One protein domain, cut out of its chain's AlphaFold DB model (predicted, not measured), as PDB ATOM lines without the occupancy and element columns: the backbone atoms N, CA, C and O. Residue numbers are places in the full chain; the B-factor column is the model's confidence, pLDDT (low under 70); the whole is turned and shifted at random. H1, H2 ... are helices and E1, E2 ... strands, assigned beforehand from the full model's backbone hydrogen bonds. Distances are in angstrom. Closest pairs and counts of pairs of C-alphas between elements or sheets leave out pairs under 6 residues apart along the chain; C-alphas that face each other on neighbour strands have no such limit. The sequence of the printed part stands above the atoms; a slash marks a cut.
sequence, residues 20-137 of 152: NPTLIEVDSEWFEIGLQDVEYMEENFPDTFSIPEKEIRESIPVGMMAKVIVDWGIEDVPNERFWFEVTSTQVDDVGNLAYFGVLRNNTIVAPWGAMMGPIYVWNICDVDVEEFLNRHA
ATOM      1  N   ASN A  20       4.288  33.156   8.256       88.94
ATOM      2  CA  ASN A  20       3.555  34.139   7.467       88.94
ATOM      3  C   ASN A  20       2.438  34.725   8.343       88.94
ATOM      4  O   ASN A  20       1.813  33.964   9.091       88.94
ATOM      5  N   PRO A  21       2.175  36.039   8.292       90.19
ATOM      6  CA  PRO A  21       1.183  36.660   9.159       90.19
ATOM      7  C   PRO A  21      -0.248  36.220   8.799       90.19
ATOM      8  O   PRO A  21      -0.591  36.041   7.631       90.19
ATOM      9  N   THR A  22      -1.100  36.084   9.813       93.19
ATOM     10  CA  THR A  22      -2.563  35.953   9.699       93.19
ATOM     11  C   THR A  22      -3.234  36.683  10.862       93.19
ATOM     12  O   THR A  22      -2.552  37.133  11.783       93.19
ATOM     13  N   LEU A  23      -4.567  36.760  10.868       94.12
ATOM     14  CA  LEU A  23      -5.323  37.300  11.995       94.12
ATOM     15  C   LEU A  23      -6.112  36.229  12.740       94.12
ATOM     16  O   LEU A  23      -6.617  35.266  12.157       94.12
ATOM     17  N   ILE A  24      -6.289  36.467  14.035       95.00
ATOM     18  CA  ILE A  24      -7.200  35.725  14.900       95.00
ATOM     19  C   ILE A  24      -8.000  36.683  15.785       95.00
ATOM     20  O   ILE A  24      -7.479  37.690  16.263       95.00
ATOM     21  N   GLU A  25      -9.277  36.377  15.987       94.94
ATOM     22  CA  GLU A  25     -10.175  37.138  16.849       94.94
ATOM     23  C   GLU A  25     -10.126  36.593  18.284       94.94
ATOM     24  O   GLU A  25     -10.496  35.444  18.539       94.94
ATOM     25  N   VAL A  26      -9.719  37.429  19.238       92.69
ATOM     26  CA  VAL A  26      -9.710  37.134  20.677       92.69
ATOM     27  C   VAL A  26     -10.426  38.270  21.396       92.69
ATOM     28  O   VAL A  26     -10.124  39.435  21.171       92.69
ATOM     29  N   ASP A  27     -11.420  37.950  22.227       89.94
ATOM     30  CA  ASP A  27     -12.215  38.945  22.967       89.94
ATOM     31  C   ASP A  27     -12.790  40.083  22.089       89.94
ATOM     32  O   ASP A  27     -12.914  41.230  22.519       89.94
ATOM     33  N   SER A  28     -13.193  39.747  20.855       86.25
ATOM     34  CA  SER A  28     -13.693  40.683  19.828       86.25
ATOM     35  C   SER A  28     -12.667  41.689  19.291       86.25
ATOM     36  O   SER A  28     -13.043  42.663  18.630       86.25
ATOM     37  N   GLU A  29     -11.382  41.446  19.530       90.94
ATOM     38  CA  GLU A  29     -10.260  42.172  18.942       90.94
ATOM     39  C   GLU A  29      -9.467  41.251  18.007       90.94
ATOM     40  O   GLU A  29      -9.332  40.053  18.253       90.94
ATOM     41  N   TRP A  30      -8.968  41.807  16.902       90.81
ATOM     42  CA  TRP A  30      -8.157  41.073  15.932       90.81
ATOM     43  C   TRP A  30      -6.677  41.292  16.217       90.81
ATOM     44  O   TRP A  30      -6.229  42.436  16.311       90.81
ATOM     45  N   PHE A  31      -5.929  40.198  16.305       91.56
ATOM     46  CA  PHE A  31      -4.490  40.208  16.540       91.56
ATOM     47  C   PHE A  31      -3.765  39.463  15.430       91.56
ATOM     48  O   PHE A  31      -4.263  38.458  14.922       91.56
ATOM     49  N   GLU A  32      -2.582  39.962  15.083       93.19
ATOM     50  CA  GLU A  32      -1.681  39.298  14.149       93.19
ATOM     51  C   GLU A  32      -0.926  38.169  14.851       93.19
ATOM     52  O   GLU A  32      -0.417  38.343  15.958       93.19
ATOM     53  N   ILE A  33      -0.870  37.012  14.196       93.50
ATOM     54  CA  ILE A  33      -0.104  35.834  14.612       93.50
ATOM     55  C   ILE A  33       0.661  35.283  13.405       93.50
ATOM     56  O   ILE A  33       0.301  35.551  12.258       93.50
ATOM     57  N   GLY A  34       1.689  34.472  13.644       94.00
ATOM     58  CA  GLY A  34       2.424  33.769  12.595       94.00
ATOM     59  C   GLY A  34       1.873  32.366  12.351       94.00
ATOM     60  O   GLY A  34       1.688  31.593  13.289       94.00
ATOM     61  N   LEU A  35       1.669  31.989  11.090       94.56
ATOM     62  CA  LEU A  35       1.428  30.605  10.679       94.56
ATOM     63  C   LEU A  35       2.665  30.030  10.011       94.56
ATOM     64  O   LEU A  35       3.218  30.647   9.105       94.56
ATOM     65  N   GLN A  36       3.067  28.830  10.422       92.50
ATOM     66  CA  GLN A  36       4.201  28.132   9.823       92.50
ATOM     67  C   GLN A  36       3.951  27.912   8.330       92.50
ATOM     68  O   GLN A  36       2.897  27.404   7.944       92.50
ATOM     69  N   ASP A  37       4.938  28.237   7.505       92.25
ATOM     70  CA  ASP A  37       5.013  27.767   6.129       92.25
ATOM     71  C   ASP A  37       5.505  26.314   6.138       92.25
ATOM     72  O   ASP A  37       6.629  26.020   6.566       92.25
ATOM     73  N   VAL A  38       4.626  25.387   5.762       89.88
ATOM     74  CA  VAL A  38       4.927  23.955   5.756       89.88
ATOM     75  C   VAL A  38       5.691  23.533   4.507       89.88
ATOM     76  O   VAL A  38       6.410  22.543   4.574       89.88
ATOM     77  N   GLU A  39       5.607  24.290   3.410       87.19
ATOM     78  CA  GLU A  39       6.376  24.020   2.188       87.19
ATOM     79  C   GLU A  39       7.848  24.387   2.421       87.19
ATOM     80  O   GLU A  39       8.738  23.589   2.131       87.19
ATOM     81  N   TYR A  40       8.107  25.504   3.112       85.38
ATOM     82  CA  TYR A  40       9.446  25.828   3.615       85.38
ATOM     83  C   TYR A  40      10.014  24.707   4.504       85.38
ATOM     84  O   TYR A  40      11.194  24.359   4.410       85.38
ATOM     85  N   MET A  41       9.192  24.121   5.381       80.75
ATOM     86  CA  MET A  41       9.625  23.027   6.258       80.75
ATOM     87  C   MET A  41       9.860  21.721   5.505       80.75
ATOM     88  O   MET A  41      10.793  21.006   5.848       80.75
ATOM     89  N   GLU A  42       9.048  21.398   4.501       81.12
ATOM     90  CA  GLU A  42       9.239  20.209   3.669       81.12
ATOM     91  C   GLU A  42      10.576  20.271   2.919       81.12
ATOM     92  O   GLU A  42      11.328  19.296   2.906       81.12
ATOM     93  N   GLU A  43      10.920  21.440   2.374       81.06
ATOM     94  CA  GLU A  43      12.181  21.652   1.660       81.06
ATOM     95  C   GLU A  43      13.408  21.586   2.583       81.06
ATOM     96  O   GLU A  43      14.434  21.001   2.223       81.06
ATOM     97  N   ASN A  44      13.319  22.183   3.776       78.31
ATOM     98  CA  ASN A  44      14.461  22.311   4.688       78.31
ATOM     99  C   ASN A  44      14.567  21.159   5.707       78.31
ATOM    100  O   ASN A  44      15.654  20.890   6.224       78.31
ATOM    101  N   PHE A  45      13.460  20.471   6.000       77.69
ATOM    102  CA  PHE A  45      13.333  19.451   7.048       77.69
ATOM    103  C   PHE A  45      12.377  18.296   6.651       77.69
ATOM    104  O   PHE A  45      11.435  17.991   7.393       77.69
ATOM    105  N   PRO A  46      12.629  17.580   5.539       77.06
ATOM    106  CA  PRO A  46      11.693  16.606   4.955       77.06
ATOM    107  C   PRO A  46      11.335  15.418   5.865       77.06
ATOM    108  O   PRO A  46      10.271  14.825   5.729       77.06
ATOM    109  N   ASP A  47      12.191  15.071   6.831       76.94
ATOM    110  CA  ASP A  47      11.981  13.918   7.720       76.94
ATOM    111  C   ASP A  47      11.099  14.229   8.946       76.94
ATOM    112  O   ASP A  47      10.931  13.382   9.829       76.94
ATOM    113  N   THR A  48      10.578  15.455   9.063       70.94
ATOM    114  CA  THR A  48       9.929  15.912  10.301       70.94
ATOM    115  C   THR A  48       8.420  15.684  10.342       70.94
ATOM    116  O   THR A  48       7.900  15.390  11.422       70.94
ATOM    117  N   PHE A  49       7.712  15.755   9.209       70.50
ATOM    118  CA  PHE A  49       6.248  15.643   9.148       70.50
ATOM    119  C   PHE A  49       5.787  15.041   7.813       70.50
ATOM    120  O   PHE A  49       6.452  15.208   6.799       70.50
ATOM    121  N   SER A  50       4.625  14.377   7.802       80.19
ATOM    122  CA  SER A  50       3.921  14.033   6.558       80.19
ATOM    123  C   SER A  50       2.884  15.114   6.293       80.19
ATOM    124  O   SER A  50       1.904  15.200   7.030       80.19
ATOM    125  N   ILE A  51       3.102  15.932   5.270       85.38
ATOM    126  CA  ILE A  51       2.179  17.002   4.880       85.38
ATOM    127  C   ILE A  51       1.246  16.454   3.789       85.38
ATOM    128  O   ILE A  51       1.718  15.740   2.900       85.38
ATOM    129  N   PRO A  52      -0.072  16.725   3.835       88.00
ATOM    130  CA  PRO A  52      -0.963  16.353   2.742       88.00
ATOM    131  C   PRO A  52      -0.528  16.990   1.415       88.00
ATOM    132  O   PRO A  52      -0.083  18.141   1.386       88.00
ATOM    133  N   GLU A  53      -0.711  16.258   0.312       87.88
ATOM    134  CA  GLU A  53      -0.432  16.765  -1.037       87.88
ATOM    135  C   GLU A  53      -1.121  18.116  -1.271       87.88
ATOM    136  O   GLU A  53      -2.209  18.388  -0.746       87.88
ATOM    137  N   LYS A  54      -0.479  18.982  -2.059       89.62
ATOM    138  CA  LYS A  54      -0.967  20.341  -2.310       89.62
ATOM    139  C   LYS A  54      -2.391  20.335  -2.863       89.62
ATOM    140  O   LYS A  54      -3.221  21.113  -2.409       89.62
ATOM    141  N   GLU A  55      -2.705  19.397  -3.746       89.56
ATOM    142  CA  GLU A  55      -4.025  19.215  -4.346       89.56
ATOM    143  C   GLU A  55      -5.112  18.914  -3.296       89.56
ATOM    144  O   GLU A  55      -6.255  19.358  -3.430       89.56
ATOM    145  N   ILE A  56      -4.770  18.198  -2.218       89.94
ATOM    146  CA  ILE A  56      -5.675  17.958  -1.083       89.94
ATOM    147  C   ILE A  56      -5.867  19.257  -0.298       89.94
ATOM    148  O   ILE A  56      -6.993  19.631   0.031       89.94
ATOM    149  N   ARG A  57      -4.774  19.983  -0.031       92.81
ATOM    150  CA  ARG A  57      -4.816  21.267   0.682       92.81
ATOM    151  C   ARG A  57      -5.534  22.365  -0.110       92.81
ATOM    152  O   ARG A  57      -6.062  23.288   0.497       92.81
ATOM    153  N   GLU A  58      -5.600  22.273  -1.436       93.44
ATOM    154  CA  GLU A  58      -6.341  23.187  -2.324       93.44
ATOM    155  C   GLU A  58      -7.829  22.832  -2.476       93.44
ATOM    156  O   GLU A  58      -8.609  23.626  -3.003       93.44
ATOM    157  N   SER A  59      -8.242  21.651  -2.016       90.81
ATOM    158  CA  SER A  59      -9.600  21.132  -2.203       90.81
ATOM    159  C   SER A  59     -10.387  20.996  -0.900       90.81
ATOM    160  O   SER A  59     -11.376  20.264  -0.858       90.81
ATOM    161  N   ILE A  60     -10.000  21.724   0.157       91.94
ATOM    162  CA  ILE A  60     -10.655  21.644   1.467       91.94
ATOM    163  C   ILE A  60     -12.030  22.348   1.404       91.94
ATOM    164  O   ILE A  60     -12.102  23.568   1.238       91.94
ATOM    165  N   PRO A  61     -13.150  21.620   1.535       90.56
ATOM    166  CA  PRO A  61     -14.493  22.188   1.501       90.56
ATOM    167  C   PRO A  61     -14.839  22.949   2.788       90.56
ATOM    168  O   PRO A  61     -14.309  22.692   3.868       90.56
ATOM    169  N   VAL A  62     -15.834  23.835   2.691       91.88
ATOM    170  CA  VAL A  62     -16.462  24.461   3.865       91.88
ATOM    171  C   VAL A  62     -17.070  23.395   4.787       91.88
ATOM    172  O   VAL A  62     -17.698  22.433   4.338       91.88
ATOM    173  N   GLY A  63     -16.911  23.598   6.094       89.31
ATOM    174  CA  GLY A  63     -17.395  22.725   7.157       89.31
ATOM    175  C   GLY A  63     -16.472  21.548   7.454       89.31
ATOM    176  O   GLY A  63     -16.945  20.555   8.010       89.31
ATOM    177  N   MET A  64     -15.215  21.615   7.019       90.88
ATOM    178  CA  MET A  64     -14.212  20.579   7.220       90.88
ATOM    179  C   MET A  64     -13.047  21.082   8.068       90.88
ATOM    180  O   MET A  64     -12.721  22.269   8.054       90.88
ATOM    181  N   MET A  65     -12.430  20.156   8.797       93.88
ATOM    182  CA  MET A  65     -11.307  20.425   9.679       93.88
ATOM    183  C   MET A  65      -9.966  20.449   8.937       93.88
ATOM    184  O   MET A  65      -9.612  19.514   8.214       93.88
ATOM    185  N   ALA A  66      -9.192  21.498   9.191       95.25
ATOM    186  CA  ALA A  66      -7.802  21.637   8.778       95.25
ATOM    187  C   ALA A  66      -6.946  22.103   9.962       95.25
ATOM    188  O   ALA A  66      -7.463  22.612  10.961       95.25
ATOM    189  N   LYS A  67      -5.636  21.882   9.885       95.00
ATOM    190  CA  LYS A  67      -4.711  22.133  10.991       95.00
ATOM    191  C   LYS A  67      -3.585  23.057  10.575       95.00
ATOM    192  O   LYS A  67      -3.060  22.946   9.470       95.00
ATOM    193  N   VAL A  68      -3.183  23.915  11.502       95.38
ATOM    194  CA  VAL A  68      -2.061  24.847  11.343       95.38
ATOM    195  C   VAL A  68      -1.067  24.696  12.489       95.38
ATOM    196  O   VAL A  68      -1.375  24.102  13.529       95.38
ATOM    197  N   ILE A  69       0.134  25.235  12.293       94.25
ATOM    198  CA  ILE A  69       1.126  25.444  13.351       94.25
ATOM    199  C   ILE A  69       1.275  26.954  13.527       94.25
ATOM    200  O   ILE A  69       1.532  27.655  12.551       94.25
ATOM    201  N   VAL A  70       1.101  27.435  14.751       94.38
ATOM    202  CA  VAL A  70       1.069  28.860  15.079       94.38
ATOM    203  C   VAL A  70       2.261  29.251  15.927       94.38
ATOM    204  O   VAL A  70       2.594  28.553  16.884       94.38
ATOM    205  N   ASP A  71       2.846  30.390  15.580       93.94
ATOM    206  CA  ASP A  71       3.631  31.237  16.465       93.94
ATOM    207  C   ASP A  71       2.741  32.405  16.908       93.94
ATOM    208  O   ASP A  71       2.215  33.160  16.088       93.94
ATOM    209  N   TRP A  72       2.532  32.535  18.214       92.50
ATOM    210  CA  TRP A  72       1.677  33.580  18.767       92.50
ATOM    211  C   TRP A  72       2.334  34.963  18.736       92.50
ATOM    212  O   TRP A  72       1.644  35.950  18.972       92.50
ATOM    213  N   GLY A  73       3.647  35.056  18.491       88.62
ATOM    214  CA  GLY A  73       4.389  36.317  18.552       88.62
ATOM    215  C   GLY A  73       4.464  36.908  19.966       88.62
ATOM    216  O   GLY A  73       4.752  38.093  20.133       88.62
ATOM    217  N   ILE A  74       4.190  36.096  20.993       90.12
ATOM    218  CA  ILE A  74       4.187  36.487  22.406       90.12
ATOM    219  C   ILE A  74       5.371  35.811  23.098       90.12
ATOM    220  O   ILE A  74       5.552  34.598  22.999       90.12
ATOM    221  N   GLU A  75       6.159  36.603  23.825       90.69
ATOM    222  CA  GLU A  75       7.281  36.103  24.624       90.69
ATOM    223  C   GLU A  75       6.817  34.995  25.587       90.69
ATOM    224  O   GLU A  75       5.751  35.084  26.195       90.69
ATOM    225  N   ASP A  76       7.618  33.933  25.700       90.50
ATOM    226  CA  ASP A  76       7.364  32.749  26.533       90.50
ATOM    227  C   ASP A  76       6.114  31.912  26.186       90.50
ATOM    228  O   ASP A  76       5.831  30.924  26.875       90.50
ATOM    229  N   VAL A  77       5.390  32.224  25.106       92.25
ATOM    230  CA  VAL A  77       4.304  31.370  24.605       92.25
ATOM    231  C   VAL A  77       4.862  30.421  23.537       92.25
ATOM    232  O   VAL A  77       5.361  30.881  22.512       92.25
ATOM    233  N   PRO A  78       4.810  29.092  23.743       91.94
ATOM    234  CA  PRO A  78       5.339  28.147  22.772       91.94
ATOM    235  C   PRO A  78       4.454  28.065  21.525       91.94
ATOM    236  O   PRO A  78       3.240  28.269  21.592       91.94
ATOM    237  N   ASN A  79       5.059  27.647  20.412       92.19
ATOM    238  CA  ASN A  79       4.313  27.322  19.203       92.19
ATOM    239  C   ASN A  79       3.304  26.201  19.478       92.19
ATOM    240  O   ASN A  79       3.609  25.212  20.155       92.19
ATOM    241  N   GLU A  80       2.114  26.326  18.902       93.44
ATOM    242  CA  GLU A  80       1.004  25.401  19.120       93.44
ATOM    243  C   GLU A  80       0.459  24.870  17.791       93.44
ATOM    244  O   GLU A  80       0.607  25.492  16.742       93.44
ATOM    245  N   ARG A  81      -0.176  23.694  17.822       92.50
ATOM    246  CA  ARG A  81      -0.914  23.146  16.680       92.50
ATOM    247  C   ARG A  81      -2.373  23.024  17.038       92.50
ATOM    248  O   ARG A  81      -2.697  22.399  18.048       92.50
ATOM    249  N   PHE A  82      -3.245  23.524  16.183       92.75
ATOM    250  CA  PHE A  82      -4.672  23.452  16.442       92.75
ATOM    251  C   PHE A  82      -5.483  23.260  15.172       92.75
ATOM    252  O   PHE A  82      -5.027  23.536  14.061       92.75
ATOM    253  N   TRP A  83      -6.683  22.728  15.379       94.69
ATOM    254  CA  TRP A  83      -7.651  22.455  14.336       94.69
ATOM    255  C   TRP A  83      -8.624  23.623  14.212       94.69
ATOM    256  O   TRP A  83      -9.152  24.131  15.208       94.69
ATOM    257  N   PHE A  84      -8.924  23.993  12.977       95.69
ATOM    258  CA  PHE A  84      -9.959  24.956  12.650       95.69
ATOM    259  C   PHE A  84     -10.915  24.353  11.620       95.69
ATOM    260  O   PHE A  84     -10.526  23.530  10.792       95.69
ATOM    261  N   GLU A  85     -12.183  24.732  11.700       95.44
ATOM    262  CA  GLU A  85     -13.183  24.393  10.695       95.44
ATOM    263  C   GLU A  85     -13.201  25.488   9.634       95.44
ATOM    264  O   GLU A  85     -13.379  26.663   9.967       95.44
ATOM    265  N   VAL A  86     -13.055  25.115   8.365       96.25
ATOM    266  CA  VAL A  86     -13.158  26.046   7.238       96.25
ATOM    267  C   VAL A  86     -14.584  26.590   7.155       96.25
ATOM    268  O   VAL A  86     -15.533  25.836   6.956       96.25
ATOM    269  N   THR A  87     -14.752  27.905   7.241       95.62
ATOM    270  CA  THR A  87     -16.060  28.571   7.119       95.62
ATOM    271  C   THR A  87     -16.258  29.237   5.765       95.62
ATOM    272  O   THR A  87     -17.393  29.394   5.316       95.62
ATOM    273  N   SER A  88     -15.174  29.643   5.108       95.56
ATOM    274  CA  SER A  88     -15.214  30.245   3.774       95.56
ATOM    275  C   SER A  88     -13.852  30.196   3.096       95.56
ATOM    276  O   SER A  88     -12.822  30.118   3.762       95.56
ATOM    277  N   THR A  89     -13.863  30.313   1.774       94.69
ATOM    278  CA  THR A  89     -12.670  30.414   0.934       94.69
ATOM    279  C   THR A  89     -12.710  31.702   0.121       94.69
ATOM    280  O   THR A  89     -13.786  32.187  -0.235       94.69
ATOM    281  N   GLN A  90     -11.541  32.273  -0.151       93.56
ATOM    282  CA  GLN A  90     -11.359  33.418  -1.042       93.56
ATOM    283  C   GLN A  90     -10.119  33.190  -1.905       93.56
ATOM    284  O   GLN A  90      -9.243  32.414  -1.537       93.56
ATOM    285  N   VAL A  91     -10.060  33.852  -3.054       89.88
ATOM    286  CA  VAL A  91      -8.867  33.886  -3.904       89.88
ATOM    287  C   VAL A  91      -8.345  35.316  -3.871       89.88
ATOM    288  O   VAL A  91      -9.146  36.235  -4.044       89.88
ATOM    289  N   ASP A  92      -7.056  35.493  -3.592       86.44
ATOM    290  CA  ASP A  92      -6.413  36.810  -3.586       86.44
ATOM    291  C   ASP A  92      -6.179  37.349  -5.019       86.44
ATOM    292  O   ASP A  92      -6.425  36.665  -6.019       86.44
ATOM    293  N   ASP A  93      -5.677  38.580  -5.131       82.38
ATOM    294  CA  ASP A  93      -5.435  39.250  -6.418       82.38
ATOM    295  C   ASP A  93      -4.388  38.563  -7.310       82.38
ATOM    296  O   ASP A  93      -4.360  38.782  -8.526       82.38
ATOM    297  N   VAL A  94      -3.512  37.740  -6.730       86.12
ATOM    298  CA  VAL A  94      -2.479  37.003  -7.472       86.12
ATOM    299  C   VAL A  94      -2.871  35.545  -7.732       86.12
ATOM    300  O   VAL A  94      -2.121  34.819  -8.387       86.12
ATOM    301  N   GLY A  95      -4.067  35.133  -7.310       86.69
ATOM    302  CA  GLY A  95      -4.654  33.831  -7.599       86.69
ATOM    303  C   GLY A  95      -4.440  32.764  -6.525       86.69
ATOM    304  O   GLY A  95      -4.752  31.602  -6.788       86.69
ATOM    305  N   ASN A  96      -3.940  33.109  -5.336       90.12
ATOM    306  CA  ASN A  96      -3.765  32.143  -4.253       90.12
ATOM    307  C   ASN A  96      -5.069  31.907  -3.498       90.12
ATOM    308  O   ASN A  96      -5.810  32.836  -3.171       90.12
ATOM    309  N   LEU A  97      -5.318  30.643  -3.162       92.38
ATOM    310  CA  LEU A  97      -6.446  30.245  -2.333       92.38
ATOM    311  C   LEU A  97      -6.152  30.519  -0.852       92.38
ATOM    312  O   LEU A  97      -5.178  30.009  -0.294       92.38
ATOM    313  N   ALA A  98      -7.045  31.270  -0.217       94.81
ATOM    314  CA  ALA A  98      -7.047  31.563   1.204       94.81
ATOM    315  C   ALA A  98      -8.295  30.984   1.884       94.81
ATOM    316  O   ALA A  98      -9.432  31.158   1.430       94.81
ATOM    317  N   TYR A  99      -8.082  30.335   3.020       96.19
ATOM    318  CA  TYR A  99      -9.111  29.820   3.907       96.19
ATOM    319  C   TYR A  99      -9.371  30.780   5.063       96.19
ATOM    320  O   TYR A  99      -8.473  31.443   5.573       96.19
ATOM    321  N   PHE A 100     -10.615  30.801   5.515       96.81
ATOM    322  CA  PHE A 100     -11.023  31.409   6.774       96.81
ATOM    323  C   PHE A 100     -11.770  30.359   7.574       96.81
ATOM    324  O   PHE A 100     -12.436  29.490   6.997       96.81
ATOM    325  N   GLY A 101     -11.700  30.451   8.894       95.94
ATOM    326  CA  GLY A 101     -12.355  29.460   9.723       95.94
ATOM    327  C   GLY A 101     -12.495  29.825  11.182       95.94
ATOM    328  O   GLY A 101     -12.191  30.941  11.599       95.94
ATOM    329  N   VAL A 102     -12.981  28.848  11.940       95.75
ATOM    330  CA  VAL A 102     -13.180  28.943  13.387       95.75
ATOM    331  C   VAL A 102     -12.409  27.861  14.112       95.75
ATOM    332  O   VAL A 102     -12.433  26.696  13.712       95.75
ATOM    333  N   LEU A 103     -11.774  28.215  15.223       94.81
ATOM    334  CA  LEU A 103     -11.078  27.249  16.066       94.81
ATOM    335  C   LEU A 103     -12.060  26.221  16.640       94.81
ATOM    336  O   LEU A 103     -13.128  26.571  17.155       94.81
ATOM    337  N   ARG A 104     -11.680  24.939  16.604       91.56
ATOM    338  CA  ARG A 104     -12.453  23.840  17.216       91.56
ATOM    339  C   ARG A 104     -11.746  23.181  18.396       91.56
ATOM    340  O   ARG A 104     -12.188  22.140  18.879       91.56
ATOM    341  N   ASN A 105     -10.735  23.844  18.944       87.44
ATOM    342  CA  ASN A 105     -10.153  23.559  20.249       87.44
ATOM    343  C   ASN A 105      -9.773  24.867  20.956       87.44
ATOM    344  O   ASN A 105      -9.574  25.886  20.305       87.44
ATOM    345  N   ASN A 106      -9.679  24.829  22.286       90.31
ATOM    346  CA  ASN A 106      -9.045  25.915  23.033       90.31
ATOM    347  C   ASN A 106      -7.532  25.838  22.817       90.31
ATOM    348  O   ASN A 106      -6.981  24.732  22.813       90.31
ATOM    349  N   THR A 107      -6.895  26.992  22.663       91.94
ATOM    350  CA  THR A 107      -5.438  27.140  22.634       91.94
ATOM    351  C   THR A 107      -4.969  27.859  23.898       91.94
ATOM    352  O   THR A 107      -5.776  28.170  24.781       91.94
ATOM    353  N   ILE A 108      -3.666  28.122  24.015       92.38
ATOM    354  CA  ILE A 108      -3.132  28.935  25.118       92.38
ATOM    355  C   ILE A 108      -3.683  30.374  25.082       92.38
ATOM    356  O   ILE A 108      -3.885  30.974  26.137       92.38
ATOM    357  N   VAL A 109      -3.930  30.914  23.884       92.81
ATOM    358  CA  VAL A 109      -4.255  32.337  23.665       92.81
ATOM    359  C   VAL A 109      -5.697  32.545  23.195       92.81
ATOM    360  O   VAL A 109      -6.367  33.464  23.656       92.81
ATOM    361  N   ALA A 110      -6.193  31.696  22.297       93.25
ATOM    362  CA  ALA A 110      -7.473  31.860  21.623       93.25
ATOM    363  C   ALA A 110      -8.484  30.774  22.042       93.25
ATOM    364  O   ALA A 110      -8.158  29.580  22.093       93.25
ATOM    365  N   PRO A 111      -9.736  31.156  22.343       93.81
ATOM    366  CA  PRO A 111     -10.764  30.208  22.741       93.81
ATOM    367  C   PRO A 111     -11.353  29.453  21.543       93.81
ATOM    368  O   PRO A 111     -11.271  29.875  20.388       93.81
ATOM    369  N   TRP A 112     -12.045  28.351  21.839       93.50
ATOM    370  CA  TRP A 112     -12.928  27.692  20.881       93.50
ATOM    371  C   TRP A 112     -13.897  28.701  20.248       93.50
ATOM    372  O   TRP A 112     -14.512  29.509  20.945       93.50
ATOM    373  N   GLY A 113     -14.072  28.617  18.929       91.44
ATOM    374  CA  GLY A 113     -14.947  29.504  18.166       91.44
ATOM    375  C   GLY A 113     -14.315  30.833  17.749       91.44
ATOM    376  O   GLY A 113     -14.973  31.571  17.021       91.44
ATOM    377  N   ALA A 114     -13.070  31.121  18.150       95.25
ATOM    378  CA  ALA A 114     -12.313  32.252  17.623       95.25
ATOM    379  C   ALA A 114     -12.230  32.173  16.091       95.25
ATOM    380  O   ALA A 114     -11.907  31.116  15.539       95.25
ATOM    381  N   MET A 115     -12.543  33.280  15.418       96.12
ATOM    382  CA  MET A 115     -12.394  33.406  13.971       96.12
ATOM    383  C   MET A 115     -10.921  33.597  13.622       96.12
ATOM    384  O   MET A 115     -10.199  34.280  14.342       96.12
ATOM    385  N   MET A 116     -10.479  33.046  12.497       95.06
ATOM    386  CA  MET A 116      -9.125  33.256  11.996       95.06
ATOM    387  C   MET A 116      -9.065  33.280  10.468       95.06
ATOM    388  O   MET A 116      -9.906  32.684   9.782       95.06
ATOM    389  N   GLY A 117      -8.038  33.942   9.951       93.88
ATOM    390  CA  GLY A 117      -7.704  33.992   8.536       93.88
ATOM    391  C   GLY A 117      -7.209  35.367   8.088       93.88
ATOM    392  O   GLY A 117      -7.311  36.335   8.844       93.88
ATOM    393  N   PRO A 118      -6.687  35.461   6.855       94.44
ATOM    394  CA  PRO A 118      -6.591  34.404   5.844       94.44
ATOM    395  C   PRO A 118      -5.513  33.357   6.161       94.44
ATOM    396  O   PRO A 118      -4.460  33.671   6.706       94.44
ATOM    397  N   ILE A 119      -5.774  32.103   5.804       95.50
ATOM    398  CA  ILE A 119      -4.860  30.965   5.951       95.50
ATOM    399  C   ILE A 119      -4.585  30.415   4.561       95.50
ATOM    400  O   ILE A 119      -5.501  29.920   3.904       95.50
ATOM    401  N   TYR A 120      -3.344  30.467   4.106       95.06
ATOM    402  CA  TYR A 120      -3.011  29.964   2.782       95.06
ATOM    403  C   TYR A 120      -2.729  28.463   2.790       95.06
ATOM    404  O   TYR A 120      -2.462  27.849   3.824       95.06
ATOM    405  N   VAL A 121      -2.776  27.863   1.603       94.12
ATOM    406  CA  VAL A 121      -2.569  26.423   1.381       94.12
ATOM    407  C   VAL A 121      -1.244  25.944   1.988       94.12
ATOM    408  O   VAL A 121      -1.214  24.909   2.657       94.12
ATOM    409  N   TRP A 122      -0.164  26.714   1.820       93.00
ATOM    410  CA  TRP A 122       1.171  26.448   2.381       93.00
ATOM    411  C   TRP A 122       1.253  26.581   3.909       93.00
ATOM    412  O   TRP A 122       2.296  26.301   4.481       93.00
ATOM    413  N   ASN A 123       0.175  26.956   4.601       94.75
ATOM    414  CA  ASN A 123       0.119  26.954   6.064       94.75
ATOM    415  C   ASN A 123      -0.594  25.726   6.653       94.75
ATOM    416  O   ASN A 123      -0.571  25.517   7.869       94.75
ATOM    417  N   ILE A 124      -1.238  24.909   5.814       95.12
ATOM    418  CA  ILE A 124      -2.011  23.747   6.258       95.12
ATOM    419  C   ILE A 124      -1.082  22.551   6.466       95.12
ATOM    420  O   ILE A 124      -0.548  21.995   5.509       95.12
ATOM    421  N   CYS A 125      -0.914  22.129   7.720       92.75
ATOM    422  CA  CYS A 125      -0.027  21.021   8.086       92.75
ATOM    423  C   CYS A 125      -0.732  19.664   8.170       92.75
ATOM    424  O   CYS A 125      -0.068  18.633   8.189       92.75
ATOM    425  N   ASP A 126      -2.062  19.659   8.252       92.69
ATOM    426  CA  ASP A 126      -2.877  18.450   8.341       92.69
ATOM    427  C   ASP A 126      -4.322  18.771   7.940       92.69
ATOM    428  O   ASP A 126      -4.773  19.919   8.007       92.69
ATOM    429  N   VAL A 127      -5.056  17.744   7.539       91.31
ATOM    430  CA  VAL A 127      -6.443  17.821   7.078       91.31
ATOM    431  C   VAL A 127      -7.163  16.594   7.638       91.31
ATOM    432  O   VAL A 127      -6.572  15.518   7.679       91.31
ATOM    433  N   ASP A 128      -8.420  16.706   8.077       84.31
ATOM    434  CA  ASP A 128      -9.181  15.521   8.512       84.31
ATOM    435  C   ASP A 128      -9.589  14.674   7.294       84.31
ATOM    436  O   ASP A 128     -10.717  14.713   6.806       84.31
ATOM    437  N   VAL A 129      -8.627  13.932   6.744       66.44
ATOM    438  CA  VAL A 129      -8.790  13.167   5.505       66.44
ATOM    439  C   VAL A 129      -9.853  12.074   5.656       66.44
ATOM    440  O   VAL A 129     -10.530  11.752   4.682       66.44
ATOM    441  N   GLU A 130     -10.066  11.522   6.855       68.31
ATOM    442  CA  GLU A 130     -11.157  10.567   7.074       68.31
ATOM    443  C   GLU A 130     -12.518  11.242   6.887       68.31
ATOM    444  O   GLU A 130     -13.368  10.719   6.165       68.31
ATOM    445  N   GLU A 131     -12.728  12.431   7.457       66.00
ATOM    446  CA  GLU A 131     -13.938  13.212   7.205       66.00
ATOM    447  C   GLU A 131     -14.057  13.644   5.730       66.00
ATOM    448  O   GLU A 131     -15.144  13.538   5.149       66.00
ATOM    449  N   PHE A 132     -12.949  14.051   5.091       59.28
ATOM    450  CA  PHE A 132     -12.907  14.382   3.658       59.28
ATOM    451  C   PHE A 132     -13.429  13.235   2.803       59.28
ATOM    452  O   PHE A 132     -14.378  13.401   2.032       59.28
ATOM    453  N   LEU A 133     -12.805  12.066   2.961       62.28
ATOM    454  CA  LEU A 133     -13.082  10.872   2.184       62.28
ATOM    455  C   LEU A 133     -14.482  10.352   2.495       62.28
ATOM    456  O   LEU A 133     -15.181   9.947   1.576       62.28
ATOM    457  N   ASN A 134     -14.952  10.433   3.741       64.25
ATOM    458  CA  ASN A 134     -16.318  10.046   4.088       64.25
ATOM    459  C   ASN A 134     -17.375  10.949   3.427       64.25
ATOM    460  O   ASN A 134     -18.428  10.453   3.022       64.25
ATOM    461  N   ARG A 135     -17.111  12.256   3.281       55.50
ATOM    462  CA  ARG A 135     -18.015  13.200   2.597       55.50
ATOM    463  C   ARG A 135     -17.915  13.137   1.064       55.50
ATOM    464  O   ARG A 135     -18.907  13.405   0.392       55.50
ATOM    465  N   HIS A 136     -16.749  12.773   0.519       55.94
ATOM    466  CA  HIS A 136     -16.453  12.773  -0.926       55.94
ATOM    467  C   HIS A 136     -16.351  11.376  -1.550       55.94
ATOM    468  O   HIS A 136     -16.121  11.258  -2.754       55.94
ATOM    469  N   ALA A 137     -16.575  10.308  -0.782       52.81
ATOM    470  CA  ALA A 137     -16.781   8.971  -1.314       52.81
ATOM    471  C   ALA A 137     -18.075   8.947  -2.142       52.81
ATOM    472  O   ALA A 137     -19.167   8.642  -1.655       52.81
TER     473      ALA A 137
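This is residues 20 to 137 of the 152 residues of an uncharacterized protein of beta proteobacterium CB (UniProt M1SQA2). What shape does the backbone make? Six strands, E1 to E6, ring a closed barrel, with three short helices, H1, H2 and H3, set off from its wall; residues 43 to 48, in and after H1, stick out. What is it made of? The printed part has 118 residues, with named elements in the order E1 E2 H1 H2 E3 E4 E5 E6 H3, and the class is mixed, helices and strands. How large is it? It is compact and rounded, with a radius of gyration of the C-alphas of 13.8 A and spans of 40 by 32 by 31 A.

How does the ring begin? E1, residues 20 to 26, and E2, residues 29 to 36, form an antiparallel hairpin at 144 degrees, with N 22 and O 33 within hydrogen-bond range at 2.9 A. On the other side of E2 is E3, residues 65 to 71, antiparallel, with N 36 and O 69 at 2.9 A. How does it close? E3, E4 (residues 80 to 91), E5 (residues 97 to 103) and E6 (residues 115 to 120) form a meander, each strand the antiparallel neighbour of the one before, with N 66 and O 84 at 2.9 A, N 90 and O 98 at 2.9 A, and N 99 and O 119 at 2.8 A. E6 and E1 are antiparallel at 168 degrees, with N 25 and O 115 at 2.8 A. Where are the helices? H1, residues 38 to 44, H2, residues 54 to 57, and H3, residues 129 to 136, are not on the barrel, H3 only just, with 4 pairs of C-alphas within 10 A, and they touch no helix. Every O i to N i+4 pair is within hydrogen-bond range in H1 and H3, while H2 is too short for such a pair.

Where do the anchors lie? E1 begins at C-alpha 20, (3.555, 34.139, 7.467), and H3 ends at C-alpha 136, (-16.453, 12.773, -0.926). How long are the strands? E1 measures 19.0 A, E2 22.1 A, E3 19.6 A, E5 19.2 A and E6 15.0 A from first to last C-alpha. E4 measures 26.4 A and bends by 85 degrees at residue 87. And the helices? H1 measures 9.7 A, H2 5.0 A and H3 10.0 A.

How far does it reach? The two C-alphas farthest apart, those of Glu 75 and Ala 137, are 44.6 A apart. Is it continuous? The printed part has no cut, and the link from E5 to E6, 11 residues, is long. Where is confidence low? Residues 129 to 137 have pLDDT under 70, against a mean of 88.6 for the printed part.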